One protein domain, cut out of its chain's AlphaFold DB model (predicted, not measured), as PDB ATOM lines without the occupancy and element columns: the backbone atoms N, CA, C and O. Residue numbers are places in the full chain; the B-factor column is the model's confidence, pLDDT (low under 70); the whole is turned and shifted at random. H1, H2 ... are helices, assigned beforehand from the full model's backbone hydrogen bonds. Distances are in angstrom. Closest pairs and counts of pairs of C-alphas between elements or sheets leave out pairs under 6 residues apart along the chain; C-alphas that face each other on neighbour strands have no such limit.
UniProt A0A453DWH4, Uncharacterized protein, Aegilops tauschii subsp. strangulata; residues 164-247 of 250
ATOM      1  N   LYS A 164      22.533   9.158  28.273       77.31
ATOM      2  CA  LYS A 164      22.455   8.602  29.637       77.31
ATOM      3  C   LYS A 164      23.807   8.066  30.116       77.31
ATOM      4  O   LYS A 164      24.201   8.359  31.241       77.31
ATOM      5  N   LEU A 165      24.515   7.319  29.267       79.31
ATOM      6  CA  LEU A 165      25.857   6.815  29.566       79.31
ATOM      7  C   LEU A 165      26.852   7.960  29.749       79.31
ATOM      8  O   LEU A 165      27.526   7.992  30.763       79.31
ATOM      9  N   LEU A 166      26.874   8.943  28.844       82.38
ATOM     10  CA  LEU A 166      27.741  10.116  28.966       82.38
ATOM     11  C   LEU A 166      27.516  10.852  30.288       82.38
ATOM     12  O   LEU A 166      28.482  11.190  30.958       82.38
ATOM     13  N   PHE A 167      26.259  11.100  30.662       78.44
ATOM     14  CA  PHE A 167      25.945  11.738  31.935       78.44
ATOM     15  C   PHE A 167      26.440  10.885  33.103       78.44
ATOM     16  O   PHE A 167      27.185  11.387  33.935       78.44
ATOM     17  N   ARG A 168      26.113   9.589  33.130       75.81
ATOM     18  CA  ARG A 168      26.589   8.663  34.167       75.81
ATOM     19  C   ARG A 168      28.118   8.648  34.279       75.81
ATOM     20  O   ARG A 168      28.639   8.749  35.383       75.81
ATOM     21  N   ASP A 169      28.820   8.529  33.158       77.81
ATOM     22  CA  ASP A 169      30.278   8.439  33.111       77.81
ATOM     23  C   ASP A 169      30.916   9.774  33.529       77.81
ATOM     24  O   ASP A 169      31.885   9.776  34.283       77.81
ATOM     25  N   LEU A 170      30.330  10.916  33.133       77.06
ATOM     26  CA  LEU A 170      30.709  12.229  33.661       77.06
ATOM     27  C   LEU A 170      30.611  12.230  35.188       77.06
ATOM     28  O   LEU A 170      31.588  12.578  35.837       77.06
ATOM     29  N   PHE A 171      29.500  11.773  35.773       73.12
ATOM     30  CA  PHE A 171      29.362  11.708  37.233       73.12
ATOM     31  C   PHE A 171      30.375  10.773  37.895       73.12
ATOM     32  O   PHE A 171      30.918  11.119  38.941       73.12
ATOM     33  N   GLN A 172      30.670   9.617  37.300       75.19
ATOM     34  CA  GLN A 172      31.706   8.716  37.816       75.19
ATOM     35  C   GLN A 172      33.087   9.376  37.804       75.19
ATOM     36  O   GLN A 172      33.806   9.289  38.797       75.19
ATOM     37  N   ILE A 173      33.426  10.094  36.729       75.94
ATOM     38  CA  ILE A 173      34.670  10.865  36.645       75.94
ATOM     39  C   ILE A 173      34.707  11.912  37.758       75.94
ATOM     40  O   ILE A 173      35.697  11.966  38.474       75.94
ATOM     41  N   LEU A 174      33.626  12.672  37.978       72.56
ATOM     42  CA  LEU A 174      33.559  13.664  39.063       72.56
ATOM     43  C   LEU A 174      33.846  13.073  40.439       72.56
ATOM     44  O   LEU A 174      34.497  13.723  41.252       72.56
ATOM     45  N   LYS A 175      33.331  11.870  40.714       72.06
ATOM     46  CA  LYS A 175      33.580  11.171  41.981       72.06
ATOM     47  C   LYS A 175      35.036  10.749  42.134       72.06
ATOM     48  O   LYS A 175      35.520  10.677  43.256       72.06
ATOM     49  N   ALA A 176      35.703  10.455  41.023       77.69
ATOM     50  CA  ALA A 176      37.092  10.021  40.992       77.69
ATOM     51  C   ALA A 176      38.099  11.186  40.970       77.69
ATOM     52  O   ALA A 176      39.289  10.946  41.155       77.69
ATOM     53  N   LEU A 177      37.655  12.429  40.735       80.19
ATOM     54  CA  LEU A 177      38.544  13.591  40.720       80.19
ATOM     55  C   LEU A 177      39.113  13.876  42.116       80.19
ATOM     56  O   LEU A 177      38.378  13.935  43.106       80.19
ATOM     57  N   GLY A 178      40.421  14.137  42.168       78.31
ATOM     58  CA  GLY A 178      41.078  14.712  43.332       78.31
ATOM     59  C   GLY A 178      40.644  16.161  43.572       78.31
ATOM     60  O   GLY A 178      39.957  16.789  42.761       78.31
ATOM     61  N   ALA A 179      41.035  16.714  44.724       79.25
ATOM     62  CA  ALA A 179      40.630  18.062  45.128       79.25
ATOM     63  C   ALA A 179      41.053  19.144  44.113       79.25
ATOM     64  O   ALA A 179      40.296  20.082  43.862       79.25
ATOM     65  N   VAL A 180      42.232  18.991  43.502       81.25
ATOM     66  CA  VAL A 180      42.796  19.949  42.539       81.25
ATOM     67  C   VAL A 180      42.036  19.907  41.214       81.25
ATOM     68  O   VAL A 180      41.620  20.948  40.698       81.25
ATOM     69  N   GLU A 181      41.802  18.714  40.669       79.25
ATOM     70  CA  GLU A 181      41.082  18.539  39.408       79.25
ATOM     71  C   GLU A 181      39.623  18.972  39.537       79.25
ATOM     72  O   GLU A 181      39.074  19.594  38.626       79.25
ATOM     73  N   LYS A 182      39.008  18.699  40.690       77.00
ATOM     74  CA  LYS A 182      37.651  19.146  40.987       77.00
ATOM     75  C   LYS A 182      37.558  20.672  41.034       77.00
ATOM     76  O   LYS A 182      36.686  21.229  40.378       77.00
ATOM     77  N   ALA A 183      38.485  21.351  41.713       74.88
ATOM     78  CA  ALA A 183      38.521  22.815  41.740       74.88
ATOM     79  C   ALA A 183      38.711  23.419  40.335       74.88
ATOM     80  O   ALA A 183      38.078  24.415  39.987       74.88
ATOM     81  N   SER A 184      39.543  22.790  39.498       76.25
ATOM     82  CA  SER A 184      39.733  23.195  38.100       76.25
ATOM     83  C   SER A 184      38.453  23.045  37.270       76.25
ATOM     84  O   SER A 184      38.098  23.925  36.476       76.25
ATOM     85  N   LEU A 185      37.725  21.945  37.477       75.00
ATOM     86  CA  LEU A 185      36.450  21.714  36.818       75.00
ATOM     87  C   LEU A 185      35.383  22.707  37.283       75.00
ATOM     88  O   LEU A 185      34.734  23.313  36.434       75.00
ATOM     89  N   ASP A 186      35.238  22.915  38.590       70.69
ATOM     90  CA  ASP A 186      34.279  23.862  39.162       70.69
ATOM     91  C   ASP A 186      34.545  25.281  38.626       70.69
ATOM     92  O   ASP A 186      33.629  25.949  38.149       70.69
ATOM     93  N   ALA A 187      35.815  25.700  38.548       73.56
ATOM     94  CA  ALA A 187      36.211  26.972  37.939       73.56
ATOM     95  C   ALA A 187      35.900  27.057  36.432       73.56
ATOM     96  O   ALA A 187      35.682  28.145  35.894       73.56
ATOM     97  N   THR A 188      35.892  25.926  35.724       73.25
ATOM     98  CA  THR A 188      35.518  25.865  34.304       73.25
ATOM     99  C   THR A 188      34.004  25.945  34.132       73.25
ATOM    100  O   THR A 188      33.523  26.688  33.278       73.25
ATOM    101  N   VAL A 189      33.245  25.234  34.968       71.25
ATOM    102  CA  VAL A 189      31.776  25.259  34.981       71.25
ATOM    103  C   VAL A 189      31.255  26.638  35.392       71.25
ATOM    104  O   VAL A 189      30.307  27.125  34.784       71.25
ATOM    105  N   ALA A 190      31.918  27.316  36.333       67.94
ATOM    106  CA  ALA A 190      31.589  28.676  36.765       67.94
ATOM    107  C   ALA A 190      31.595  29.709  35.621       67.94
ATOM    108  O   ALA A 190      30.894  30.714  35.689       67.94
ATOM    109  N   LYS A 191      32.352  29.457  34.544       71.25
ATOM    110  CA  LYS A 191      32.415  30.329  33.356       71.25
ATOM    111  C   LYS A 191      31.232  30.137  32.403       71.25
ATOM    112  O   LYS A 191      31.101  30.881  31.432       71.25
ATOM    113  N   ILE A 192      30.389  29.129  32.632       68.44
ATOM    114  CA  ILE A 192      29.227  28.849  31.790       68.44
ATOM    115  C   ILE A 192      28.100  29.803  32.180       68.44
ATOM    116  O   ILE A 192      27.522  29.703  33.259       68.44
ATOM    117  N   ASN A 193      27.726  30.695  31.264       57.72
ATOM    118  CA  ASN A 193      26.544  31.529  31.447       57.72
ATOM    119  C   ASN A 193      25.270  30.678  31.377       57.72
ATOM    120  O   ASN A 193      24.874  30.206  30.308       57.72
ATOM    121  N   ILE A 194      24.590  30.527  32.514       56.84
ATOM    122  CA  ILE A 194      23.234  29.983  32.548       56.84
ATOM    123  C   ILE A 194      22.267  31.088  32.144       56.84
ATOM    124  O   ILE A 194      22.042  32.050  32.869       56.84
ATOM    125  N   THR A 195      21.660  30.929  30.973       54.62
ATOM    126  CA  THR A 195      20.604  31.817  30.462       54.62
ATOM    127  C   THR A 195      19.219  31.509  31.043       54.62
ATOM    128  O   THR A 195      18.247  32.202  30.738       54.62
ATOM    129  N   LEU A 196      19.094  30.475  31.881       54.88
ATOM    130  CA  LEU A 196      17.866  30.188  32.621       54.88
ATOM    131  C   LEU A 196      17.712  31.185  33.778       54.88
ATOM    132  O   LEU A 196      18.645  31.402  34.546       54.88
ATOM    133  N   LYS A 197      16.499  31.736  33.948       61.41
ATOM    134  CA  LYS A 197      16.071  32.294  35.244       61.41
ATOM    135  C   LYS A 197      16.364  31.265  36.335       61.41
ATOM    136  O   LYS A 197      16.224  30.078  36.050       61.41
ATOM    137  N   ASP A 198      16.720  31.737  37.533       76.12
ATOM    138  CA  ASP A 198      17.089  30.933  38.706       76.12
ATOM    139  C   ASP A 198      16.530  29.501  38.654       76.12
ATOM    140  O   ASP A 198      15.344  29.263  38.917       76.12
ATOM    141  N   TRP A 199      17.383  28.558  38.248       80.00
ATOM    142  CA  TRP A 199      17.001  27.181  37.939       80.00
ATOM    143  C   TRP A 199      16.383  26.477  39.152       80.00
ATOM    144  O   TRP A 199      15.581  25.556  38.990       80.00
ATOM    145  N   ARG A 200      16.682  26.956  40.366       82.81
ATOM    146  CA  ARG A 200      16.118  26.458  41.624       82.81
ATOM    147  C   ARG A 200      14.604  26.635  41.665       82.81
ATOM    148  O   ARG A 200      13.907  25.763  42.161       82.81
ATOM    149  N   THR A 201      14.075  27.701  41.059       80.69
ATOM    150  CA  THR A 201      12.621  27.927  40.954       80.69
ATOM    151  C   THR A 201      11.927  26.932  40.026       80.69
ATOM    152  O   THR A 201      10.723  26.710  40.146       80.69
ATOM    153  N   LEU A 202      12.664  26.351  39.075       74.12
ATOM    154  CA  LEU A 202      12.166  25.279  38.217       74.12
ATOM    155  C   LEU A 202      12.245  23.940  38.950       74.12
ATOM    156  O   LEU A 202      11.276  23.189  38.917       74.12
ATOM    157  N   ALA A 203      13.359  23.678  39.639       79.62
ATOM    158  CA  ALA A 203      13.537  22.480  40.457       79.62
ATOM    159  C   ALA A 203      12.496  22.394  41.582       79.62
ATOM    160  O   ALA A 203      11.910  21.341  41.784       79.62
ATOM    161  N   ASP A 204      12.185  23.507  42.249       82.06
ATOM    162  CA  ASP A 204      11.164  23.543  43.297       82.06
ATOM    163  C   ASP A 204       9.751  23.244  42.767       82.06
ATOM    164  O   ASP A 204       8.897  22.778  43.507       82.06
ATOM    165  N   LYS A 205       9.459  23.461  41.482       76.44
ATOM    166  CA  LYS A 205       8.126  23.169  40.919       76.44
ATOM    167  C   LYS A 205       7.927  21.708  40.531       76.44
ATOM    168  O   LYS A 205       6.788  21.307  40.309       76.44
ATOM    169  N   ASP A 206       9.002  20.940  40.418       75.44
ATOM    170  CA  ASP A 206       8.951  19.525  40.069       75.44
ATOM    171  C   ASP A 206       9.116  18.683  41.346       75.44
ATOM    172  O   ASP A 206      10.136  18.819  42.022       75.44
ATOM    173  N   PRO A 207       8.143  17.826  41.711       73.81
ATOM    174  CA  PRO A 207       8.196  17.061  42.957       73.81
ATOM    175  C   PRO A 207       9.468  16.218  43.132       73.81
ATOM    176  O   PRO A 207      10.005  16.159  44.235       73.81
ATOM    177  N   LEU A 208       9.989  15.623  42.051       71.06
ATOM    178  CA  LEU A 208      11.182  14.771  42.102       71.06
ATOM    179  C   LEU A 208      12.453  15.605  42.294       71.06
ATOM    180  O   LEU A 208      13.349  15.242  43.057       71.06
ATOM    181  N   LEU A 209      12.532  16.752  41.619       78.69
ATOM    182  CA  LEU A 209      13.666  17.667  41.752       78.69
ATOM    183  C   LEU A 209      13.652  18.387  43.109       78.69
ATOM    184  O   LEU A 209      14.716  18.607  43.695       78.69
ATOM    185  N   ARG A 210      12.460  18.704  43.633       78.12
ATOM    186  CA  ARG A 210      12.262  19.339  44.939       78.12
ATOM    187  C   ARG A 210      12.869  18.503  46.064       78.12
ATOM    188  O   ARG A 210      13.569  19.061  46.904       78.12
ATOM    189  N   GLU A 211      12.684  17.183  46.068       76.81
ATOM    190  CA  GLU A 211      13.277  16.326  47.110       76.81
ATOM    191  C   GLU A 211      14.800  16.459  47.186       76.81
ATOM    192  O   GLU A 211      15.365  16.540  48.276       76.81
ATOM    193  N   THR A 212      15.467  16.545  46.034       81.81
ATOM    194  CA  THR A 212      16.922  16.747  45.980       81.81
ATOM    195  C   THR A 212      17.317  18.170  46.371       81.81
ATOM    196  O   THR A 212      18.376  18.375  46.968       81.81
ATOM    197  N   LEU A 213      16.477  19.158  46.050       80.94
ATOM    198  CA  LEU A 213      16.751  20.573  46.308       80.94
ATOM    199  C   LEU A 213      16.803  20.851  47.813       80.94
ATOM    200  O   LEU A 213      17.692  21.569  48.265       80.94
ATOM    201  N   TYR A 214      15.893  20.227  48.563       79.00
ATOM    202  CA  TYR A 214      15.767  20.355  50.018       79.00
ATOM    203  C   TYR A 214      16.403  19.183  50.789       79.00
ATOM    204  O   TYR A 214      16.230  19.057  52.008       79.00
ATOM    205  N   TYR A 215      17.148  18.312  50.103       72.12
ATOM    206  CA  TYR A 215      17.759  17.129  50.703       72.12
ATOM    207  C   TYR A 215      18.703  17.516  51.851       72.12
ATOM    208  O   TYR A 215      19.623  18.314  51.687       72.12
ATOM    209  N   HIS A 216      18.457  16.950  53.040       63.28
ATOM    210  CA  HIS A 216      19.145  17.255  54.307       63.28
ATOM    211  C   HIS A 216      19.071  18.711  54.798       63.28
ATOM    212  O   HIS A 216      19.777  19.045  55.749       63.28
ATOM    213  N   GLN A 217      18.221  19.566  54.223       62.03
ATOM    214  CA  GLN A 217      18.088  20.967  54.647       62.03
ATOM    215  C   GLN A 217      17.337  21.117  55.986       62.03
ATOM    216  O   GLN A 217      17.508  22.112  56.682       62.03
ATOM    217  N   PHE A 218      16.559  20.100  56.373       56.38
ATOM    218  CA  PHE A 218      15.852  20.018  57.658       56.38
ATOM    219  C   PHE A 218      16.641  19.278  58.752       56.38
ATOM    220  O   PHE A 218      16.104  19.008  59.823       56.38
ATOM    221  N   LYS A 219      17.912  18.923  58.506       60.47
ATOM    222  CA  LYS A 219      18.772  18.366  59.557       60.47
ATOM    223  C   LYS A 219      19.348  19.507  60.405       60.47
ATOM    224  O   LYS A 219      19.970  20.399  59.829       60.47
ATOM    225  N   PRO A 220      19.220  19.459  61.744       51.56
ATOM    226  CA  PRO A 220      19.516  20.591  62.631       51.56
ATOM    227  C   PRO A 220      20.961  21.120  62.560       51.56
ATOM    228  O   PRO A 220      21.192  22.268  62.918       51.56
ATOM    229  N   ASN A 221      21.911  20.342  62.019       57.47
ATOM    230  CA  ASN A 221      23.331  20.713  61.933       57.47
ATOM    231  C   ASN A 221      23.850  20.918  60.495       57.47
ATOM    232  O   ASN A 221      25.059  20.999  60.294       57.47
ATOM    233  N   ASN A 222      22.983  20.958  59.475       54.19
ATOM    234  CA  ASN A 222      23.429  20.990  58.078       54.19
ATOM    235  C   ASN A 222      23.215  22.357  57.411       54.19
ATOM    236  O   ASN A 222      22.261  22.576  56.667       54.19
ATOM    237  N   THR A 223      24.152  23.276  57.637       51.94
ATOM    238  CA  THR A 223      24.190  24.605  56.998       51.94
ATOM    239  C   THR A 223      24.702  24.576  55.548       51.94
ATOM    240  O   THR A 223      24.616  25.583  54.849       51.94
ATOM    241  N   VAL A 224      25.191  23.425  55.070       53.78
ATOM    242  CA  VAL A 224      25.924  23.258  53.799       53.78
ATOM    243  C   VAL A 224      25.001  22.966  52.600       53.78
ATOM    244  O   VAL A 224      25.363  23.193  51.446       53.78
ATOM    245  N   CYS A 225      23.777  22.481  52.829       56.31
ATOM    246  CA  CYS A 225      22.846  22.074  51.762       56.31
ATOM    247  C   CYS A 225      21.923  23.203  51.279       56.31
ATOM    248  O   CYS A 225      20.713  23.026  51.180       56.31
ATOM    249  N   ARG A 226      22.478  24.376  50.959       69.31
ATOM    250  CA  ARG A 226      21.756  25.394  50.180       69.31
ATOM    251  C   ARG A 226      22.411  25.534  48.817       69.31
ATOM    252  O   ARG A 226      23.597  25.833  48.750       69.31
ATOM    253  N   TYR A 227      21.649  25.290  47.752       79.62
ATOM    254  CA  TYR A 227      22.149  25.492  46.396       79.62
ATOM    255  C   TYR A 227      22.140  26.978  46.030       79.62
ATOM    256  O   TYR A 227      21.123  27.665  46.192       79.62
ATOM    257  N   GLY A 228      23.262  27.478  45.517       78.88
ATOM    258  CA  GLY A 228      23.324  28.784  44.855       78.88
ATOM    259  C   GLY A 228      22.642  28.767  43.476       78.88
ATOM    260  O   GLY A 228      22.373  27.698  42.935       78.88
ATOM    261  N   PRO A 229      22.344  29.932  42.872       78.00
ATOM    262  CA  PRO A 229      21.775  29.997  41.520       78.00
ATOM    263  C   PRO A 229      22.807  29.718  40.411       78.00
ATOM    264  O   PRO A 229      22.441  29.670  39.238       78.00
ATOM    265  N   GLY A 230      24.086  29.571  40.767       74.50
ATOM    266  CA  GLY A 230      25.198  29.411  39.836       74.50
ATOM    267  C   GLY A 230      25.220  28.065  39.094       74.50
ATOM    268  O   GLY A 230      24.505  27.125  39.461       74.50
ATOM    269  N   PRO A 231      26.022  27.969  38.019       72.62
ATOM    270  CA  PRO A 231      26.186  26.753  37.220       72.62
ATOM    271  C   PRO A 231      26.897  25.611  37.931       72.62
ATOM    272  O   PRO A 231      26.528  24.455  37.739       72.62
ATOM    273  N   ASP A 232      27.879  25.931  38.760       73.25
ATOM    274  CA  ASP A 232      28.554  25.020  39.679       73.25
ATOM    275  C   ASP A 232      27.545  24.339  40.617       73.25
ATOM    276  O   ASP A 232      27.530  23.118  40.778       73.25
ATOM    277  N   GLU A 233      26.608  25.123  41.140       80.75
ATOM    278  CA  GLU A 233      25.581  24.654  42.060       80.75
ATOM    279  C   GLU A 233      24.481  23.848  41.361       80.75
ATOM    280  O   GLU A 233      24.045  22.825  41.893       80.75
ATOM    281  N   LEU A 234      24.085  24.229  40.138       79.31
ATOM    282  CA  LEU A 234      23.217  23.397  39.292       79.31
ATOM    283  C   LEU A 234      23.878  22.049  38.995       79.31
ATOM    284  O   LEU A 234      23.234  21.002  39.034       79.31
ATOM    285  N   PHE A 235      25.171  22.064  38.695       76.00
ATOM    286  CA  PHE A 235      25.924  20.858  38.391       76.00
ATOM    287  C   PHE A 235      26.026  19.934  39.614       76.00
ATOM    288  O   PHE A 235      25.759  18.732  39.512       76.00
ATOM    289  N   ARG A 236      26.292  20.502  40.798       77.94
ATOM    290  CA  ARG A 236      26.244  19.801  42.091       77.94
ATOM    291  C   ARG A 236      24.856  19.227  42.387       77.94
ATOM    292  O   ARG A 236      24.756  18.097  42.865       77.94
ATOM    293  N   PHE A 237      23.796  19.976  42.086       81.06
ATOM    294  CA  PHE A 237      22.410  19.537  42.236       81.06
ATOM    295  C   PHE A 237      22.086  18.336  41.341       81.06
ATOM    296  O   PHE A 237      21.588  17.329  41.834       81.06
ATOM    297  N   LEU A 238      22.419  18.404  40.047       78.81
ATOM    298  CA  LEU A 238      22.167  17.316  39.093       78.81
ATOM    299  C   LEU A 238      22.893  16.025  39.484       78.81
ATOM    300  O   LEU A 238      22.324  14.941  39.360       78.81
ATOM    301  N   ARG A 239      24.121  16.141  40.003       75.94
ATOM    302  CA  ARG A 239      24.851  15.010  40.587       75.94
ATOM    303  C   ARG A 239      24.057  14.383  41.733       75.94
ATOM    304  O   ARG A 239      23.796  13.186  41.712       75.94
ATOM    305  N   ASN A 240      23.649  15.187  42.713       77.75
ATOM    306  CA  ASN A 240      22.918  14.691  43.881       77.75
ATOM    307  C   ASN A 240      21.555  14.088  43.496       77.75
ATOM    308  O   ASN A 240      21.157  13.083  44.078       77.75
ATOM    309  N   PHE A 241      20.875  14.646  42.490       76.94
ATOM    310  CA  PHE A 241      19.607  14.113  41.984       76.94
ATOM    311  C   PHE A 241      19.772  12.701  41.427       76.94
ATOM    312  O   PHE A 241      18.954  11.829  41.686       76.94
ATOM    313  N   LEU A 242      20.850  12.442  40.694       70.94
ATOM    314  CA  LEU A 242      21.090  11.118  40.125       70.94
ATOM    315  C   LEU A 242      21.602  10.107  41.152       70.94
ATOM    316  O   LEU A 242      21.329   8.922  41.008       70.94
ATOM    317  N   GLU A 243      22.324  10.563  42.174       69.50
ATOM    318  CA  GLU A 243      22.833   9.702  43.247       69.50
ATOM    319  C   GLU A 243      21.792   9.358  44.313       69.50
ATOM    320  O   GLU A 243      21.910   8.325  44.961       69.50
ATOM    321  N   HIS A 244      20.817  10.238  44.548       69.00
ATOM    322  CA  HIS A 244      19.885  10.108  45.671       69.00
ATOM    323  C   HIS A 244      18.414  10.151  45.255       69.00
ATOM    324  O   HIS A 244      17.564   9.650  45.985       69.00
ATOM    325  N   GLY A 245      18.097  10.735  44.099       59.50
ATOM    326  CA  GLY A 245      16.739  10.782  43.553       59.50
ATOM    327  C   GLY A 245      16.353   9.538  42.748       59.50
ATOM    328  O   GLY A 245      15.169   9.317  42.516       59.50
ATOM    329  N   GLY A 246      17.324   8.713  42.335       50.31
ATOM    330  CA  GLY A 246      17.086   7.497  41.544       50.31
ATOM    331  C   GLY A 246      16.603   6.276  42.338       50.31
ATOM    332  O   GLY A 246      15.991   5.391  41.750       50.31
ATOM    333  N   ASP A 247      16.826   6.244  43.655       44.88
ATOM    334  CA  ASP A 247      16.686   5.025  44.472       44.88
ATOM    335  C   ASP A 247      15.354   4.907  45.235       44.88
ATOM    336  O   ASP A 247      15.225   4.061  46.116       44.88
TER     337      ASP A 247
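Overview. This is residues 164 to 247 of the 250 residues of an uncharacterized protein of Aegilops tauschii subsp. strangulata (UniProt A0A453DWH4). H5 runs through the middle, with H1 and H2 on one side and the small H3 and H4 on the other; residues 218 to 223 of a long loop stick out. The 84 printed residues hold five named helices, H1 to H5 in order, and no named strand: all helix. The whole is compact, radius of gyration of the C-alphas 13.3 A, spanning 31 by 30 by 29 A.

Along the chain. H1, residues 164 to 176, 18.6 A long, begins at C-alpha (22.455, 8.602, 29.637). H2 is residues 179 to 189, H3 200 to 203, H4 207 to 213. H5, residues 231 to 244, 19.7 A long, ends at C-alpha (19.885, 10.108, 45.671).

Arrangement. H5 touches H4 at a steep tilt of 64 degrees; their closest C-alphas, of Thr 212 and Phe 241, are 5.5 A apart. With residues 231 to 232 alone H5 only just touches H2, only at their ends, with 3 pairs of C-alphas within 8 A, closest Val 189 and Asp 232, 5.7 A. H1 is close to but not clearly touching H5, closest C-alphas Phe 171 and Arg 239, 6.5 A. H3 touches H4, closest C-alphas Ala 203 and Leu 209, 5.0 A. Every O i to N i+4 pair is within hydrogen-bond range in H1, H2 and H5, 2 of 3 in H4; H3 is too short for one.

Size, cuts and confidence. The printed part has no cut. The link from H4 to H5 is long; pLDDT is under 70 in 23 residues, among them 216 to 226.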